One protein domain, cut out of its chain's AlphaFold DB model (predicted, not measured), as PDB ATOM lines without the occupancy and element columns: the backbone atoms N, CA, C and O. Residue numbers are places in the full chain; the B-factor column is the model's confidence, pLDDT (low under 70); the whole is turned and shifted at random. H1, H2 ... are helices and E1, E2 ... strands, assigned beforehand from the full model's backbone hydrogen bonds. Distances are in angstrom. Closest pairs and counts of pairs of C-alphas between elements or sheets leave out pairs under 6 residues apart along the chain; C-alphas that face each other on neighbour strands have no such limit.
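What this domain is: This is residues 384 to 432, 446 to 471, 481 to 504 and 612 to 622 of the 643 residues of an uncharacterized protein of Peniophora sp. CBMAI 1063 (UniProt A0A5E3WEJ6). One strongly twisted and curled sheet of four strands makes the core, with the short helix H1 beside its strands and a second helix, H2, grazing it near E4. Two long stretches with no named element, residues 384 to 405 and 456 to 471, lie away from the mean of the C-alphas. The printed part has 110 residues, with H1, E1, E2, E3, E4 and H2 in that order along the chain. The sheet runs E1, E2, E3, E4 and is mixed; the class is mixed, helices and strands, with under half of the residues in named elements. The whole is compact, with a radius of gyration of the C-alphas of 13.2 A, and rounded, spanning 36 by 34 by 28 A.

How they stand to each other: Residues 404 to 405 pair antiparallel with residues 495 to 496 of E4, residues 495 to 504. H1, residues 406 to 413, is on the sheet at a height over the sheet of 6.3 A, over none of its strands. Its closest C-alphas to E1, residues 421 to 426, are those of Trp 413 and Ser 425, 5.0 A apart. The edge strand E1 is antiparallel to E2, residues 447 to 455, at 136 degrees, with N 424 and O 449 2.9 A apart, within hydrogen-bond range. E2 is parallel to E3, residues 485 to 492, at 37 degrees, with N 489 and O 452 2.8 A apart, within hydrogen-bond range. E3 and the edge strand E4 form an antiparallel hairpin at 151 degrees, with N 488 and O 500 2.8 A apart, within hydrogen-bond range. E4 bends by 76 degrees at residue 501. E1 and E4 are apart. H2, residues 612 to 622, only grazes the sheet with residues 612 to 617; its closest C-alphas to E4 are those of Ile 499 and Tyr 613, 6.4 A apart. H1 and H2 are near each other, with 7 pairs of C-alphas within 10 A. In H1 every O i to N i+4 pair is within hydrogen-bond range; in H2 4 of 7 are.

Where its parts are: H1 begins at C-alpha 406, (-22.868, 66.250, 68.714), and is 10.2 A long. E1 is 15.5 A long, E2 24.7 A, E3 22.5 A and E4 22.1 A, ending at C-alpha 504, (-13.850, 74.037, 50.625). H2 is 15.9 A long and ends at C-alpha 622, (-38.228, 64.664, 71.584).

The domain as a whole: The C-alphas farthest apart are those of Asp 397 and Thr 447, 36.6 A. Residues 433 to 445, 472 to 480 and 505 to 611 are not printed; the C-alpha gaps across these cuts are 13.6 A, 16.1 A and 20.1 A. Of the links printed whole, E3 to E4 is tight and H1 to E1 is short. The mean pLDDT of the printed part is 79.1, with residues 389 to 403, 457 to 459, 461 and 621 to 622 under 70.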
ATOM      1  N   ALA A 384     -29.202  84.133  51.489       80.31
ATOM      2  CA  ALA A 384     -30.275  84.548  52.383       80.31
ATOM      3  C   ALA A 384     -31.030  83.321  52.920       80.31
ATOM      4  O   ALA A 384     -31.225  82.342  52.200       80.31
ATOM      5  N   LEU A 385     -31.464  83.398  54.178       79.88
ATOM      6  CA  LEU A 385     -32.305  82.386  54.814       79.88
ATOM      7  C   LEU A 385     -33.758  82.597  54.396       79.88
ATOM      8  O   LEU A 385     -34.228  83.735  54.372       79.88
ATOM      9  N   THR A 386     -34.463  81.512  54.085       75.00
ATOM     10  CA  THR A 386     -35.825  81.572  53.527       75.00
ATOM     11  C   THR A 386     -36.896  81.021  54.467       75.00
ATOM     12  O   THR A 386     -38.030  81.492  54.433       75.00
ATOM     13  N   GLN A 387     -36.554  80.058  55.328       72.88
ATOM     14  CA  GLN A 387     -37.493  79.329  56.189       72.88
ATOM     15  C   GLN A 387     -37.089  79.297  57.666       72.88
ATOM     16  O   GLN A 387     -37.965  79.145  58.519       72.88
ATOM     17  N   ILE A 388     -35.797  79.406  57.999       71.62
ATOM     18  CA  ILE A 388     -35.336  79.436  59.396       71.62
ATOM     19  C   ILE A 388     -35.682  80.803  60.018       71.62
ATOM     20  O   ILE A 388     -35.078  81.810  59.639       71.62
ATOM     21  N   PRO A 389     -36.601  80.876  61.002       68.44
ATOM     22  CA  PRO A 389     -36.906  82.130  61.678       68.44
ATOM     23  C   PRO A 389     -35.720  82.582  62.542       68.44
ATOM     24  O   PRO A 389     -34.997  81.770  63.125       68.44
ATOM     25  N   SER A 390     -35.543  83.897  62.679       68.50
ATOM     26  CA  SER A 390     -34.396  84.507  63.371       68.50
ATOM     27  C   SER A 390     -34.230  84.070  64.833       68.50
ATOM     28  O   SER A 390     -33.117  84.072  65.349       68.50
ATOM     29  N   ASN A 391     -35.307  83.631  65.491       69.06
ATOM     30  CA  ASN A 391     -35.294  83.108  66.861       69.06
ATOM     31  C   ASN A 391     -34.732  81.675  67.002       69.06
ATOM     32  O   ASN A 391     -34.504  81.231  68.129       69.06
ATOM     33  N   MET A 392     -34.529  80.947  65.898       67.75
ATOM     34  CA  MET A 392     -33.870  79.634  65.885       67.75
ATOM     35  C   MET A 392     -32.358  79.730  65.657       67.75
ATOM     36  O   MET A 392     -31.658  78.750  65.891       67.75
ATOM     37  N   LEU A 393     -31.850  80.896  65.253       69.19
ATOM     38  CA  LEU A 393     -30.430  81.145  65.006       69.19
ATOM     39  C   LEU A 393     -29.721  81.639  66.278       69.19
ATOM     40  O   LEU A 393     -30.351  82.318  67.091       69.19
ATOM     41  N   PRO A 394     -28.416  81.364  66.450       65.00
ATOM     42  CA  PRO A 394     -27.629  81.977  67.514       65.00
ATOM     43  C   PRO A 394     -27.573  83.504  67.336       65.00
ATOM     44  O   PRO A 394     -27.224  84.007  66.265       65.00
ATOM     45  N   THR A 395     -27.886  84.244  68.399       64.62
ATOM     46  CA  THR A 395     -27.725  85.707  68.482       64.62
ATOM     47  C   THR A 395     -26.780  86.073  69.631       64.62
ATOM     48  O   THR A 395     -26.589  85.241  70.519       64.62
ATOM     49  N   PRO A 396     -26.198  87.289  69.674       59.81
ATOM     50  CA  PRO A 396     -25.337  87.709  70.786       59.81
ATOM     51  C   PRO A 396     -26.013  87.572  72.159       59.81
ATOM     52  O   PRO A 396     -25.404  87.063  73.095       59.81
ATOM     53  N   ASP A 397     -27.301  87.918  72.250       54.75
ATOM     54  CA  ASP A 397     -28.083  87.871  73.498       54.75
ATOM     55  C   ASP A 397     -28.587  86.459  73.843       54.75
ATOM     56  O   ASP A 397     -28.921  86.153  74.989       54.75
ATOM     57  N   LYS A 398     -28.681  85.578  72.838       57.75
ATOM     58  CA  LYS A 398     -29.097  84.174  72.979       57.75
ATOM     59  C   LYS A 398     -28.141  83.281  72.185       57.75
ATOM     60  O   LYS A 398     -28.559  82.633  71.220       57.75
ATOM     61  N   PRO A 399     -26.869  83.165  72.616       56.19
ATOM     62  CA  PRO A 399     -25.879  82.383  71.887       56.19
ATOM     63  C   PRO A 399     -26.248  80.897  71.856       56.19
ATOM     64  O   PRO A 399     -25.773  80.196  70.976       56.19
ATOM     65  N   THR A 400     -27.118  80.443  72.775       52.94
ATOM     66  CA  THR A 400     -27.630  79.068  72.948       52.94
ATOM     67  C   THR A 400     -28.864  78.698  72.102       52.94
ATOM     68  O   THR A 400     -29.398  77.583  72.223       52.94
ATOM     69  N   ALA A 401     -29.336  79.598  71.232       51.50
ATOM     70  CA  ALA A 401     -30.288  79.262  70.172       51.50
ATOM     71  C   ALA A 401     -29.580  78.466  69.049       51.50
ATOM     72  O   ALA A 401     -28.420  78.718  68.741       51.50
ATOM     73  N   GLY A 402     -30.246  77.439  68.506       53.84
ATOM     74  CA  GLY A 402     -29.685  76.477  67.536       53.84
ATOM     75  C   GLY A 402     -29.108  75.162  68.108       53.84
ATOM     76  O   GLY A 402     -28.860  74.219  67.362       53.84
ATOM     77  N   TRP A 403     -28.937  75.041  69.433       67.00
ATOM     78  CA  TRP A 403     -27.968  74.084  69.996       67.00
ATOM     79  C   TRP A 403     -28.402  72.619  69.999       67.00
ATOM     80  O   TRP A 403     -29.262  72.202  70.789       67.00
ATOM     81  N   VAL A 404     -27.706  71.812  69.197       70.44
ATOM     82  CA  VAL A 404     -27.768  70.348  69.236       70.44
ATOM     83  C   VAL A 404     -26.408  69.763  69.599       70.44
ATOM     84  O   VAL A 404     -25.406  69.974  68.918       70.44
ATOM     85  N   LYS A 405     -26.375  68.961  70.668       79.19
ATOM     86  CA  LYS A 405     -25.168  68.234  71.076       79.19
ATOM     87  C   LYS A 405     -24.765  67.230  70.002       79.19
ATOM     88  O   LYS A 405     -25.582  66.412  69.573       79.19
ATOM     89  N   ARG A 406     -23.473  67.192  69.673       79.69
ATOM     90  CA  ARG A 406     -22.868  66.250  68.714       79.69
ATOM     91  C   ARG A 406     -23.227  64.780  68.984       79.69
ATOM     92  O   ARG A 406     -23.333  63.982  68.059       79.69
ATOM     93  N   THR A 407     -23.493  64.416  70.240       81.75
ATOM     94  CA  THR A 407     -23.958  63.074  70.639       81.75
ATOM     95  C   THR A 407     -25.305  62.660  70.030       81.75
ATOM     96  O   THR A 407     -25.539  61.460  69.878       81.75
ATOM     97  N   LEU A 408     -26.175  63.606  69.653       82.75
ATOM     98  CA  LEU A 408     -27.384  63.328  68.871       82.75
ATOM     99  C   LEU A 408     -26.995  62.883  67.453       82.75
ATOM    100  O   LEU A 408     -27.438  61.833  66.995       82.75
ATOM    101  N   LEU A 409     -26.097  63.637  66.810       84.19
ATOM    102  CA  LEU A 409     -25.605  63.388  65.450       84.19
ATOM    103  C   LEU A 409     -24.892  62.034  65.330       84.19
ATOM    104  O   LEU A 409     -25.126  61.295  64.376       84.19
ATOM    105  N   VAL A 410     -24.113  61.661  66.351       84.56
ATOM    106  CA  VAL A 410     -23.502  60.325  66.485       84.56
ATOM    107  C   VAL A 410     -24.567  59.222  66.480       84.56
ATOM    108  O   VAL A 410     -24.444  58.247  65.745       84.56
ATOM    109  N   LYS A 411     -25.626  59.369  67.288       84.44
ATOM    110  CA  LYS A 411     -26.644  58.324  67.494       84.44
ATOM    111  C   LYS A 411     -27.648  58.180  66.354       84.44
ATOM    112  O   LYS A 411     -28.175  57.090  66.166       84.44
ATOM    113  N   LYS A 412     -27.973  59.277  65.667       84.38
ATOM    114  CA  LYS A 412     -29.063  59.340  64.679       84.38
ATOM    115  C   LYS A 412     -28.577  59.335  63.229       84.38
ATOM    116  O   LYS A 412     -29.187  58.657  62.415       84.38
ATOM    117  N   TRP A 413     -27.475  60.027  62.928       86.38
ATOM    118  CA  TRP A 413     -26.936  60.173  61.566       86.38
ATOM    119  C   TRP A 413     -25.528  59.562  61.405       86.38
ATOM    120  O   TRP A 413     -24.892  59.726  60.366       86.38
ATOM    121  N   GLY A 414     -25.030  58.828  62.410       82.44
ATOM    122  CA  GLY A 414     -23.795  58.037  62.316       82.44
ATOM    123  C   GLY A 414     -22.484  58.826  62.421       82.44
ATOM    124  O   GLY A 414     -21.436  58.307  62.039       82.44
ATOM    125  N   ALA A 415     -22.515  60.061  62.936       84.19
ATOM    126  CA  ALA A 415     -21.310  60.877  63.102       84.19
ATOM    127  C   ALA A 415     -20.243  60.170  63.963       84.19
ATOM    128  O   ALA A 415     -20.557  59.559  64.987       84.19
ATOM    129  N   ARG A 416     -18.954  60.323  63.636       81.56
ATOM    130  CA  ARG A 416     -17.875  59.931  64.558       81.56
ATOM    131  C   ARG A 416     -17.816  60.896  65.745       81.56
ATOM    132  O   ARG A 416     -17.896  62.112  65.578       81.56
ATOM    133  N   ALA A 417     -17.643  60.364  66.957       73.50
ATOM    134  CA  ALA A 417     -17.743  61.152  68.190       73.50
ATOM    135  C   ALA A 417     -16.576  62.131  68.432       73.50
ATOM    136  O   ALA A 417     -16.788  63.151  69.078       73.50
ATOM    137  N   LYS A 418     -15.367  61.825  67.933       76.38
ATOM    138  CA  LYS A 418     -14.130  62.591  68.203       76.38
ATOM    139  C   LYS A 418     -13.382  63.101  66.959       76.38
ATOM    140  O   LYS A 418     -12.380  63.781  67.112       76.38
ATOM    141  N   VAL A 419     -13.814  62.753  65.743       79.88
ATOM    142  CA  VAL A 419     -13.084  63.086  64.500       79.88
ATOM    143  C   VAL A 419     -13.782  64.244  63.804       79.88
ATOM    144  O   VAL A 419     -14.967  64.125  63.503       79.88
ATOM    145  N   SER A 420     -13.105  65.370  63.588       81.88
ATOM    146  CA  SER A 420     -13.724  66.570  63.003       81.88
ATOM    147  C   SER A 420     -14.224  66.341  61.570       81.88
ATOM    148  O   SER A 420     -15.321  66.791  61.265       81.88
ATOM    149  N   VAL A 421     -13.536  65.546  60.743       86.62
ATOM    150  CA  VAL A 421     -14.086  65.041  59.468       86.62
ATOM    151  C   VAL A 421     -14.767  63.681  59.677       86.62
ATOM    152  O   VAL A 421     -14.223  62.763  60.296       86.62
ATOM    153  N   THR A 422     -15.983  63.520  59.163       89.94
ATOM    154  CA  THR A 422     -16.763  62.275  59.211       89.94
ATOM    155  C   THR A 422     -17.658  62.169  57.976       89.94
ATOM    156  O   THR A 422     -17.689  63.059  57.138       89.94
ATOM    157  N   HIS A 423     -18.404  61.075  57.857       89.62
ATOM    158  CA  HIS A 423     -19.584  61.028  56.995       89.62
ATOM    159  C   HIS A 423     -20.848  61.013  57.862       89.62
ATOM    160  O   HIS A 423     -20.789  60.566  59.014       89.62
ATOM    161  N   LEU A 424     -21.961  61.498  57.315       88.69
ATOM    162  CA  LEU A 424     -23.298  61.436  57.906       88.69
ATOM    163  C   LEU A 424     -24.257  60.741  56.942       88.69
ATOM    164  O   LEU A 424     -24.257  61.038  55.750       88.69
ATOM    165  N   SER A 425     -25.087  59.843  57.463       88.69
ATOM    166  CA  SER A 425     -26.154  59.191  56.704       88.69
ATOM    167  C   SER A 425     -27.402  60.076  56.719       88.69
ATOM    168  O   SER A 425     -28.142  60.061  57.698       88.69
ATOM    169  N   VAL A 426     -27.620  60.856  55.658       86.94
ATOM    170  CA  VAL A 426     -28.713  61.840  55.528       86.94
ATOM    171  C   VAL A 426     -29.554  61.511  54.290       86.94
ATOM    172  O   VAL A 426     -29.016  61.096  53.266       86.94
ATOM    173  N   SER A 427     -30.873  61.677  54.364       86.06
ATOM    174  CA  SER A 427     -31.760  61.510  53.205       86.06
ATOM    175  C   SER A 427     -31.697  62.730  52.278       86.06
ATOM    176  O   SER A 427     -31.759  63.868  52.742       86.06
ATOM    177  N   SER A 428     -31.598  62.506  50.966       81.12
ATOM    178  CA  SER A 428     -31.313  63.549  49.966       81.12
ATOM    179  C   SER A 428     -32.312  64.715  49.982       81.12
ATOM    180  O   SER A 428     -31.902  65.873  49.931       81.12
ATOM    181  N   HIS A 429     -33.605  64.428  50.173       80.50
ATOM    182  CA  HIS A 429     -34.690  65.422  50.240       80.50
ATOM    183  C   HIS A 429     -34.560  66.480  51.362       80.50
ATOM    184  O   HIS A 429     -35.297  67.470  51.363       80.50
ATOM    185  N   LEU A 430     -33.648  66.277  52.323       82.00
ATOM    186  CA  LEU A 430     -33.330  67.211  53.415       82.00
ATOM    187  C   LEU A 430     -32.255  68.245  53.028       82.00
ATOM    188  O   LEU A 430     -32.041  69.217  53.752       82.00
ATOM    189  N   LEU A 431     -31.554  68.009  51.915       79.88
ATOM    190  CA  LEU A 431     -30.443  68.823  51.408       79.88
ATOM    191  C   LEU A 431     -30.803  69.611  50.139       79.88
ATOM    192  O   LEU A 431     -30.019  70.460  49.703       79.88
ATOM    193  N   GLU A 432     -31.954  69.304  49.542       74.31
ATOM    194  CA  GLU A 432     -32.511  69.955  48.355       74.31
ATOM    195  C   GLU A 432     -33.327  71.196  48.753       74.31
ATOM    196  O   GLU A 432     -33.967  71.218  49.807       74.31
ATOM    197  N   PRO A 446     -30.940  56.582  53.266       81.56
ATOM    198  CA  PRO A 446     -30.039  57.654  53.670       81.56
ATOM    199  C   PRO A 446     -28.665  57.479  53.016       81.56
ATOM    200  O   PRO A 446     -27.999  56.452  53.174       81.56
ATOM    201  N   THR A 447     -28.226  58.510  52.298       85.62
ATOM    202  CA  THR A 447     -26.948  58.535  51.582       85.62
ATOM    203  C   THR A 447     -25.846  59.080  52.493       85.62
ATOM    204  O   THR A 447     -26.096  59.905  53.372       85.62
ATOM    205  N   LYS A 448     -24.609  58.599  52.325       88.44
ATOM    206  CA  LYS A 448     -23.452  59.065  53.104       88.44
ATOM    207  C   LYS A 448     -22.881  60.344  52.498       88.44
ATOM    208  O   LYS A 448     -22.224  60.287  51.465       88.44
ATOM    209  N   TYR A 449     -23.068  61.467  53.180       88.12
ATOM    210  CA  TYR A 449     -22.481  62.755  52.811       88.12
ATOM    211  C   TYR A 449     -21.227  63.043  53.641       88.12
ATOM    212  O   TYR A 449     -21.233  62.754  54.843       88.12
ATOM    213  N   PRO A 450     -20.160  63.615  53.054       91.00
ATOM    214  CA  PRO A 450     -19.018  64.090  53.820       91.00
ATOM    215  C   PRO A 450     -19.449  65.266  54.705       91.00
ATOM    216  O   PRO A 450     -20.223  66.134  54.290       91.00
ATOM    217  N   ALA A 451     -18.963  65.279  55.942       91.00
ATOM    218  CA  ALA A 451     -19.313  66.278  56.936       91.00
ATOM    219  C   ALA A 451     -18.098  66.701  57.763       91.00
ATOM    220  O   ALA A 451     -17.281  65.867  58.162       91.00
ATOM    221  N   VAL A 452     -18.010  67.996  58.055       90.31
ATOM    222  CA  VAL A 452     -16.908  68.599  58.807       90.31
ATOM    223  C   VAL A 452     -17.471  69.368  59.994       90.31
ATOM    224  O   VAL A 452     -18.323  70.237  59.844       90.31
ATOM    225  N   PHE A 453     -16.984  69.030  61.181       88.19
ATOM    226  CA  PHE A 453     -17.251  69.717  62.437       88.19
ATOM    227  C   PHE A 453     -16.124  70.718  62.673       88.19
ATOM    228  O   PHE A 453     -14.999  70.319  62.986       88.19
ATOM    229  N   LEU A 454     -16.433  71.998  62.479       85.94
ATOM    230  CA  LEU A 454     -15.537  73.119  62.726       85.94
ATOM    231  C   LEU A 454     -15.843  73.691  64.105       85.94
ATOM    232  O   LEU A 454     -16.952  74.157  64.358       85.94
ATOM    233  N   GLU A 455     -14.865  73.650  64.998       80.19
ATOM    234  CA  GLU A 455     -14.980  74.294  66.302       80.19
ATOM    235  C   GLU A 455     -14.669  75.787  66.149       80.19
ATOM    236  O   GLU A 455     -13.652  76.163  65.566       80.19
ATOM    237  N   LEU A 456     -15.541  76.637  66.694       73.31
ATOM    238  CA  LEU A 456     -15.270  78.045  66.976       73.31
ATOM    239  C   LEU A 456     -14.299  78.126  68.155       73.31
ATOM    240  O   LEU A 456     -14.649  78.529  69.262       73.31
ATOM    241  N   ASP A 457     -13.075  77.680  67.899       68.50
ATOM    242  CA  ASP A 457     -11.915  78.038  68.690       68.50
ATOM    243  C   ASP A 457     -11.207  79.231  68.039       68.50
ATOM    244  O   ASP A 457     -11.190  79.396  66.818       68.50
ATOM    245  N   ILE A 458     -10.532  80.011  68.877       63.84
ATOM    246  CA  ILE A 458      -9.686  81.164  68.546       63.84
ATOM    247  C   ILE A 458      -8.721  80.908  67.369       63.84
ATOM    248  O   ILE A 458      -8.304  81.847  66.700       63.84
ATOM    249  N   LEU A 459      -8.317  79.660  67.115       67.44
ATOM    250  CA  LEU A 459      -7.405  79.330  66.016       67.44
ATOM    251  C   LEU A 459      -8.050  79.460  64.624       67.44
ATOM    252  O   LEU A 459      -7.332  79.668  63.648       67.44
ATOM    253  N   HIS A 460      -9.378  79.382  64.517       70.44
ATOM    254  CA  HIS A 460     -10.104  79.392  63.246       70.44
ATOM    255  C   HIS A 460     -10.891  80.694  63.031       70.44
ATOM    256  O   HIS A 460     -12.082  80.689  62.712       70.44
ATOM    257  N   LEU A 461     -10.207  81.832  63.186       67.31
ATOM    258  CA  LEU A 461     -10.791  83.136  62.871       67.31
ATOM    259  C   LEU A 461     -11.141  83.214  61.382       67.31
ATOM    260  O   LEU A 461     -10.275  83.019  60.528       67.31
ATOM    261  N   GLY A 462     -12.406  83.528  61.093       76.25
ATOM    262  CA  GLY A 462     -12.940  83.620  59.732       76.25
ATOM    263  C   GLY A 462     -13.997  82.571  59.379       76.25
ATOM    264  O   GLY A 462     -14.638  82.728  58.342       76.25
ATOM    265  N   ILE A 463     -14.237  81.548  60.215       83.62
ATOM    266  CA  ILE A 463     -15.398  80.645  60.058       83.62
ATOM    267  C   ILE A 463     -16.684  81.494  59.920       83.62
ATOM    268  O   ILE A 463     -16.777  82.536  60.577       83.62
ATOM    269  N   PRO A 464     -17.681  81.092  59.103       82.56
ATOM    270  CA  PRO A 464     -18.932  81.839  58.986       82.56
ATOM    271  C   PRO A 464     -19.581  82.062  60.361       82.56
ATOM    272  O   PRO A 464     -19.663  81.132  61.166       82.56
ATOM    273  N   SER A 465     -20.061  83.276  60.647       76.50
ATOM    274  CA  SER A 465     -20.756  83.557  61.921       76.50
ATOM    275  C   SER A 465     -22.244  83.198  61.864       76.50
ATOM    276  O   SER A 465     -22.874  82.952  62.893       76.50
ATOM    277  N   ARG A 466     -22.808  83.130  60.652       77.44
ATOM    278  CA  ARG A 466     -24.197  82.745  60.373       77.44
ATOM    279  C   ARG A 466     -24.256  81.712  59.241       77.44
ATOM    280  O   ARG A 466     -23.390  81.722  58.363       77.44
ATOM    281  N   PRO A 467     -25.283  80.843  59.210       81.06
ATOM    282  CA  PRO A 467     -25.494  79.943  58.082       81.06
ATOM    283  C   PRO A 467     -25.649  80.718  56.768       81.06
ATOM    284  O   PRO A 467     -26.333  81.737  56.725       81.06
ATOM    285  N   GLY A 468     -25.020  80.223  55.699       82.56
ATOM    286  CA  GLY A 468     -25.106  80.811  54.360       82.56
ATOM    287  C   GLY A 468     -24.122  81.953  54.088       82.56
ATOM    288  O   GLY A 468     -24.012  82.371  52.940       82.56
ATOM    289  N   GLN A 469     -23.379  82.434  55.088       87.81
ATOM    290  CA  GLN A 469     -22.250  83.344  54.864       87.81
ATOM    291  C   GLN A 469     -21.016  82.572  54.371       87.81
ATOM    292  O   GLN A 469     -20.806  81.447  54.823       87.81
ATOM    293  N   PRO A 470     -20.168  83.153  53.506       90.56
ATOM    294  CA  PRO A 470     -18.851  82.601  53.221       90.56
ATOM    295  C   PRO A 470     -17.939  82.685  54.451       90.56
ATOM    296  O   PRO A 470     -18.224  83.394  55.419       90.56
ATOM    297  N   GLY A 471     -16.825  81.958  54.411       89.75
ATOM    298  CA  GLY A 471     -15.850  81.973  55.497       89.75
ATOM    299  C   GLY A 471     -14.464  81.504  55.087       89.75
ATOM    300  O   GLY A 471     -14.227  81.081  53.958       89.75
ATOM    301  N   PRO A 481     -11.978  67.099  52.367       86.38
ATOM    302  CA  PRO A 481     -12.168  67.014  50.925       86.38
ATOM    303  C   PRO A 481     -12.302  68.421  50.322       86.38
ATOM    304  O   PRO A 481     -13.055  69.252  50.827       86.38
ATOM    305  N   PHE A 482     -11.586  68.683  49.233       90.12
ATOM    306  CA  PHE A 482     -11.694  69.934  48.478       90.12
ATOM    307  C   PHE A 482     -12.655  69.775  47.295       90.12
ATOM    308  O   PHE A 482     -13.026  68.652  46.939       90.12
ATOM    309  N   ASP A 483     -13.102  70.901  46.733       89.12
ATOM    310  CA  ASP A 483     -13.873  70.999  45.478       89.12
ATOM    311  C   ASP A 483     -15.169  70.166  45.422       89.12
ATOM    312  O   ASP A 483     -15.762  69.950  44.365       89.12
ATOM    313  N   THR A 484     -15.652  69.719  46.583       89.69
ATOM    314  CA  THR A 484     -16.829  68.863  46.731       89.69
ATOM    315  C   THR A 484     -17.785  69.419  47.794       89.69
ATOM    316  O   THR A 484     -17.338  69.991  48.790       89.69
ATOM    317  N   PRO A 485     -19.115  69.270  47.620       90.62
ATOM    318  CA  PRO A 485     -20.090  69.750  48.597       90.62
ATOM    319  C   PRO A 485     -20.048  68.989  49.931       90.62
ATOM    320  O   PRO A 485     -20.357  67.797  49.980       90.62
ATOM    321  N   ILE A 486     -19.772  69.700  51.023       91.62
ATOM    322  CA  ILE A 486     -19.609  69.153  52.377       91.62
ATOM    323  C   ILE A 486     -20.624  69.759  53.346       91.62
ATOM    324  O   ILE A 486     -20.840  70.971  53.365       91.62
ATOM    325  N   LEU A 487     -21.204  68.919  54.209       91.19
ATOM    326  CA  LEU A 487     -22.038  69.369  55.324       91.19
ATOM    327  C   LEU A 487     -21.154  69.908  56.453       91.19
ATOM    328  O   LEU A 487     -20.505  69.152  57.175       91.19
ATOM    329  N   THR A 488     -21.126  71.222  56.614       90.69
ATOM    330  CA  THR A 488     -20.327  71.893  57.638       90.69
ATOM    331  C   THR A 488     -21.180  72.190  58.860       90.69
ATOM    332  O   THR A 488     -22.218  72.842  58.761       90.69
ATOM    333  N   PHE A 489     -20.716  71.723  60.013       88.69
ATOM    334  CA  PHE A 489     -21.294  71.959  61.326       88.69
ATOM    335  C   PHE A 489     -20.368  72.914  62.065       88.69
ATOM    336  O   PHE A 489     -19.243  72.542  62.396       88.69
ATOM    337  N   VAL A 490     -20.832  74.132  62.329       86.94
ATOM    338  CA  VAL A 490     -20.091  75.090  63.154       86.94
ATOM    339  C   VAL A 490     -20.475  74.843  64.610       86.94
ATOM    340  O   VAL A 490     -21.661  74.784  64.940       86.94
ATOM    341  N   CYS A 491     -19.495  74.615  65.480       81.75
ATOM    342  CA  CYS A 491     -19.692  74.146  66.852       81.75
ATOM    343  C   CYS A 491     -19.035  75.073  67.872       81.75
ATOM    344  O   CYS A 491     -17.933  75.555  67.640       81.75
ATOM    345  N   LYS A 492     -19.653  75.234  69.044       77.50
ATOM    346  CA  LYS A 492     -18.973  75.711  70.251       77.50
ATOM    347  C   LYS A 492     -18.894  74.544  71.231       77.50
ATOM    348  O   LYS A 492     -19.917  73.967  71.603       77.50
ATOM    349  N   GLU A 493     -17.675  74.152  71.593       75.44
ATOM    350  CA  GLU A 493     -17.402  72.939  72.376       75.44
ATOM    351  C   GLU A 493     -18.088  71.685  71.775       75.44
ATOM    352  O   GLU A 493     -17.803  71.270  70.655       75.44
ATOM    353  N   SER A 494     -19.022  71.069  72.512       70.62
ATOM    354  CA  SER A 494     -19.754  69.862  72.096       70.62
ATOM    355  C   SER A 494     -21.085  70.136  71.380       70.62
ATOM    356  O   SER A 494     -21.814  69.186  71.054       70.62
ATOM    357  N   GLU A 495     -21.432  71.407  71.164       76.62
ATOM    358  CA  GLU A 495     -22.757  71.845  70.720       76.62
ATOM    359  C   GLU A 495     -22.672  72.523  69.349       76.62
ATOM    360  O   GLU A 495     -21.897  73.450  69.129       76.62
ATOM    361  N   CYS A 496     -23.457  72.025  68.393       78.31
ATOM    362  CA  CYS A 496     -23.529  72.577  67.044       78.31
ATOM    363  C   CYS A 496     -24.409  73.833  67.073       78.31
ATOM    364  O   CYS A 496     -25.553  73.748  67.522       78.31
ATOM    365  N   LEU A 497     -23.882  74.965  66.600       77.31
ATOM    366  CA  LEU A 497     -24.595  76.240  66.501       77.31
ATOM    367  C   LEU A 497     -25.507  76.262  65.272       77.31
ATOM    368  O   LEU A 497     -26.703  76.534  65.368       77.31
ATOM    369  N   PHE A 498     -24.926  75.961  64.108       82.81
ATOM    370  CA  PHE A 498     -25.637  75.893  62.839       82.81
ATOM    371  C   PHE A 498     -24.963  74.938  61.851       82.81
ATOM    372  O   PHE A 498     -23.866  74.420  62.081       82.81
ATOM    373  N   ILE A 499     -25.676  74.695  60.755       86.88
ATOM    374  CA  ILE A 499     -25.301  73.783  59.678       86.88
ATOM    375  C   ILE A 499     -25.388  74.558  58.362       86.88
ATOM    376  O   ILE A 499     -26.232  75.438  58.209       86.88
ATOM    377  N   GLY A 500     -24.516  74.234  57.416       88.44
ATOM    378  CA  GLY A 500     -24.660  74.630  56.019       88.44
ATOM    379  C   GLY A 500     -23.881  73.690  55.107       88.44
ATOM    380  O   GLY A 500     -23.104  72.856  55.570       88.44
ATOM    381  N   ARG A 501     -24.086  73.810  53.801       90.62
ATOM    382  CA  ARG A 501     -23.413  73.023  52.772       90.62
ATOM    383  C   ARG A 501     -22.434  73.923  52.026       90.62
ATOM    384  O   ARG A 501     -22.855  74.897  51.407       90.62
ATOM    385  N   TYR A 502     -21.151  73.585  52.090       92.44
ATOM    386  CA  TYR A 502     -20.052  74.419  51.597       92.44
ATOM    387  C   TYR A 502     -19.155  73.651  50.627       92.44
ATOM    388  O   TYR A 502     -19.033  72.430  50.741       92.44
ATOM    389  N   ILE A 503     -18.502  74.364  49.708       93.56
ATOM    390  CA  ILE A 503     -17.300  73.883  49.016       93.56
ATOM    391  C   ILE A 503     -16.093  74.471  49.740       93.56
ATOM    392  O   ILE A 503     -16.024  75.680  49.956       93.56
ATOM    393  N   PHE A 504     -15.145  73.614  50.107       92.44
ATOM    394  CA  PHE A 504     -13.850  74.037  50.625       92.44
ATOM    395  C   PHE A 504     -12.864  74.127  49.458       92.44
ATOM    396  O   PHE A 504     -12.690  73.154  48.723       92.44
ATOM    397  N   LEU A 612     -32.853  70.022  56.823       84.81
ATOM    398  CA  LEU A 612     -31.996  69.240  57.721       84.81
ATOM    399  C   LEU A 612     -31.788  69.963  59.061       84.81
ATOM    400  O   LEU A 612     -31.855  69.332  60.116       84.81
ATOM    401  N   TYR A 613     -31.569  71.281  59.029       84.00
ATOM    402  CA  TYR A 613     -31.442  72.092  60.242       84.00
ATOM    403  C   TYR A 613     -32.703  72.001  61.115       84.00
ATOM    404  O   TYR A 613     -32.608  71.741  62.317       84.00
ATOM    405  N   LYS A 614     -33.886  72.122  60.499       82.50
ATOM    406  CA  LYS A 614     -35.184  71.998  61.169       82.50
ATOM    407  C   LYS A 614     -35.431  70.600  61.748       82.50
ATOM    408  O   LYS A 614     -35.830  70.497  62.901       82.50
ATOM    409  N   GLU A 615     -35.133  69.522  61.020       84.81
ATOM    410  CA  GLU A 615     -35.282  68.151  61.545       84.81
ATOM    411  C   GLU A 615     -34.373  67.901  62.762       84.81
ATOM    412  O   GLU A 615     -34.794  67.336  63.780       84.81
ATOM    413  N   ILE A 616     -33.120  68.355  62.680       82.50
ATOM    414  CA  ILE A 616     -32.147  68.265  63.772       82.50
ATOM    415  C   ILE A 616     -32.632  69.059  64.996       82.50
ATOM    416  O   ILE A 616     -32.517  68.575  66.129       82.50
ATOM    417  N   TRP A 617     -33.235  70.231  64.776       78.06
ATOM    418  CA  TRP A 617     -33.861  71.049  65.811       78.06
ATOM    419  C   TRP A 617     -35.089  70.378  66.448       78.06
ATOM    420  O   TRP A 617     -35.156  70.278  67.673       78.06
ATOM    421  N   ASP A 618     -36.016  69.828  65.663       79.00
ATOM    422  CA  ASP A 618     -37.221  69.156  66.174       79.00
ATOM    423  C   ASP A 618     -36.861  67.916  67.022       79.00
ATOM    424  O   ASP A 618     -37.444  67.653  68.084       79.00
ATOM    425  N   HIS A 619     -35.805  67.188  66.641       75.44
ATOM    426  CA  HIS A 619     -35.277  66.072  67.427       75.44
ATOM    427  C   HIS A 619     -34.651  66.471  68.780       75.44
ATOM    428  O   HIS A 619     -34.540  65.616  69.670       75.44
ATOM    429  N   ARG A 620     -34.334  67.754  69.008       70.56
ATOM    430  CA  ARG A 620     -33.916  68.295  70.318       70.56
ATOM    431  C   ARG A 620     -35.032  68.188  71.364       70.56
ATOM    432  O   ARG A 620     -34.756  67.844  72.516       70.56
ATOM    433  N   GLY A 621     -36.282  68.457  70.969       57.47
ATOM    434  CA  GLY A 621     -37.454  68.430  71.854       57.47
ATOM    435  C   GLY A 621     -37.794  67.016  72.324       57.47
ATOM    436  O   GLY A 621     -37.817  66.741  73.524       57.47
ATOM    437  N   SER A 622     -37.913  66.088  71.366       54.94
ATOM    438  CA  SER A 622     -38.228  64.664  71.584       54.94
ATOM    439  C   SER A 622     -37.400  63.996  72.698       54.94
ATOM    440  O   SER A 622     -37.894  63.147  73.449       54.94
TER     441      SER A 622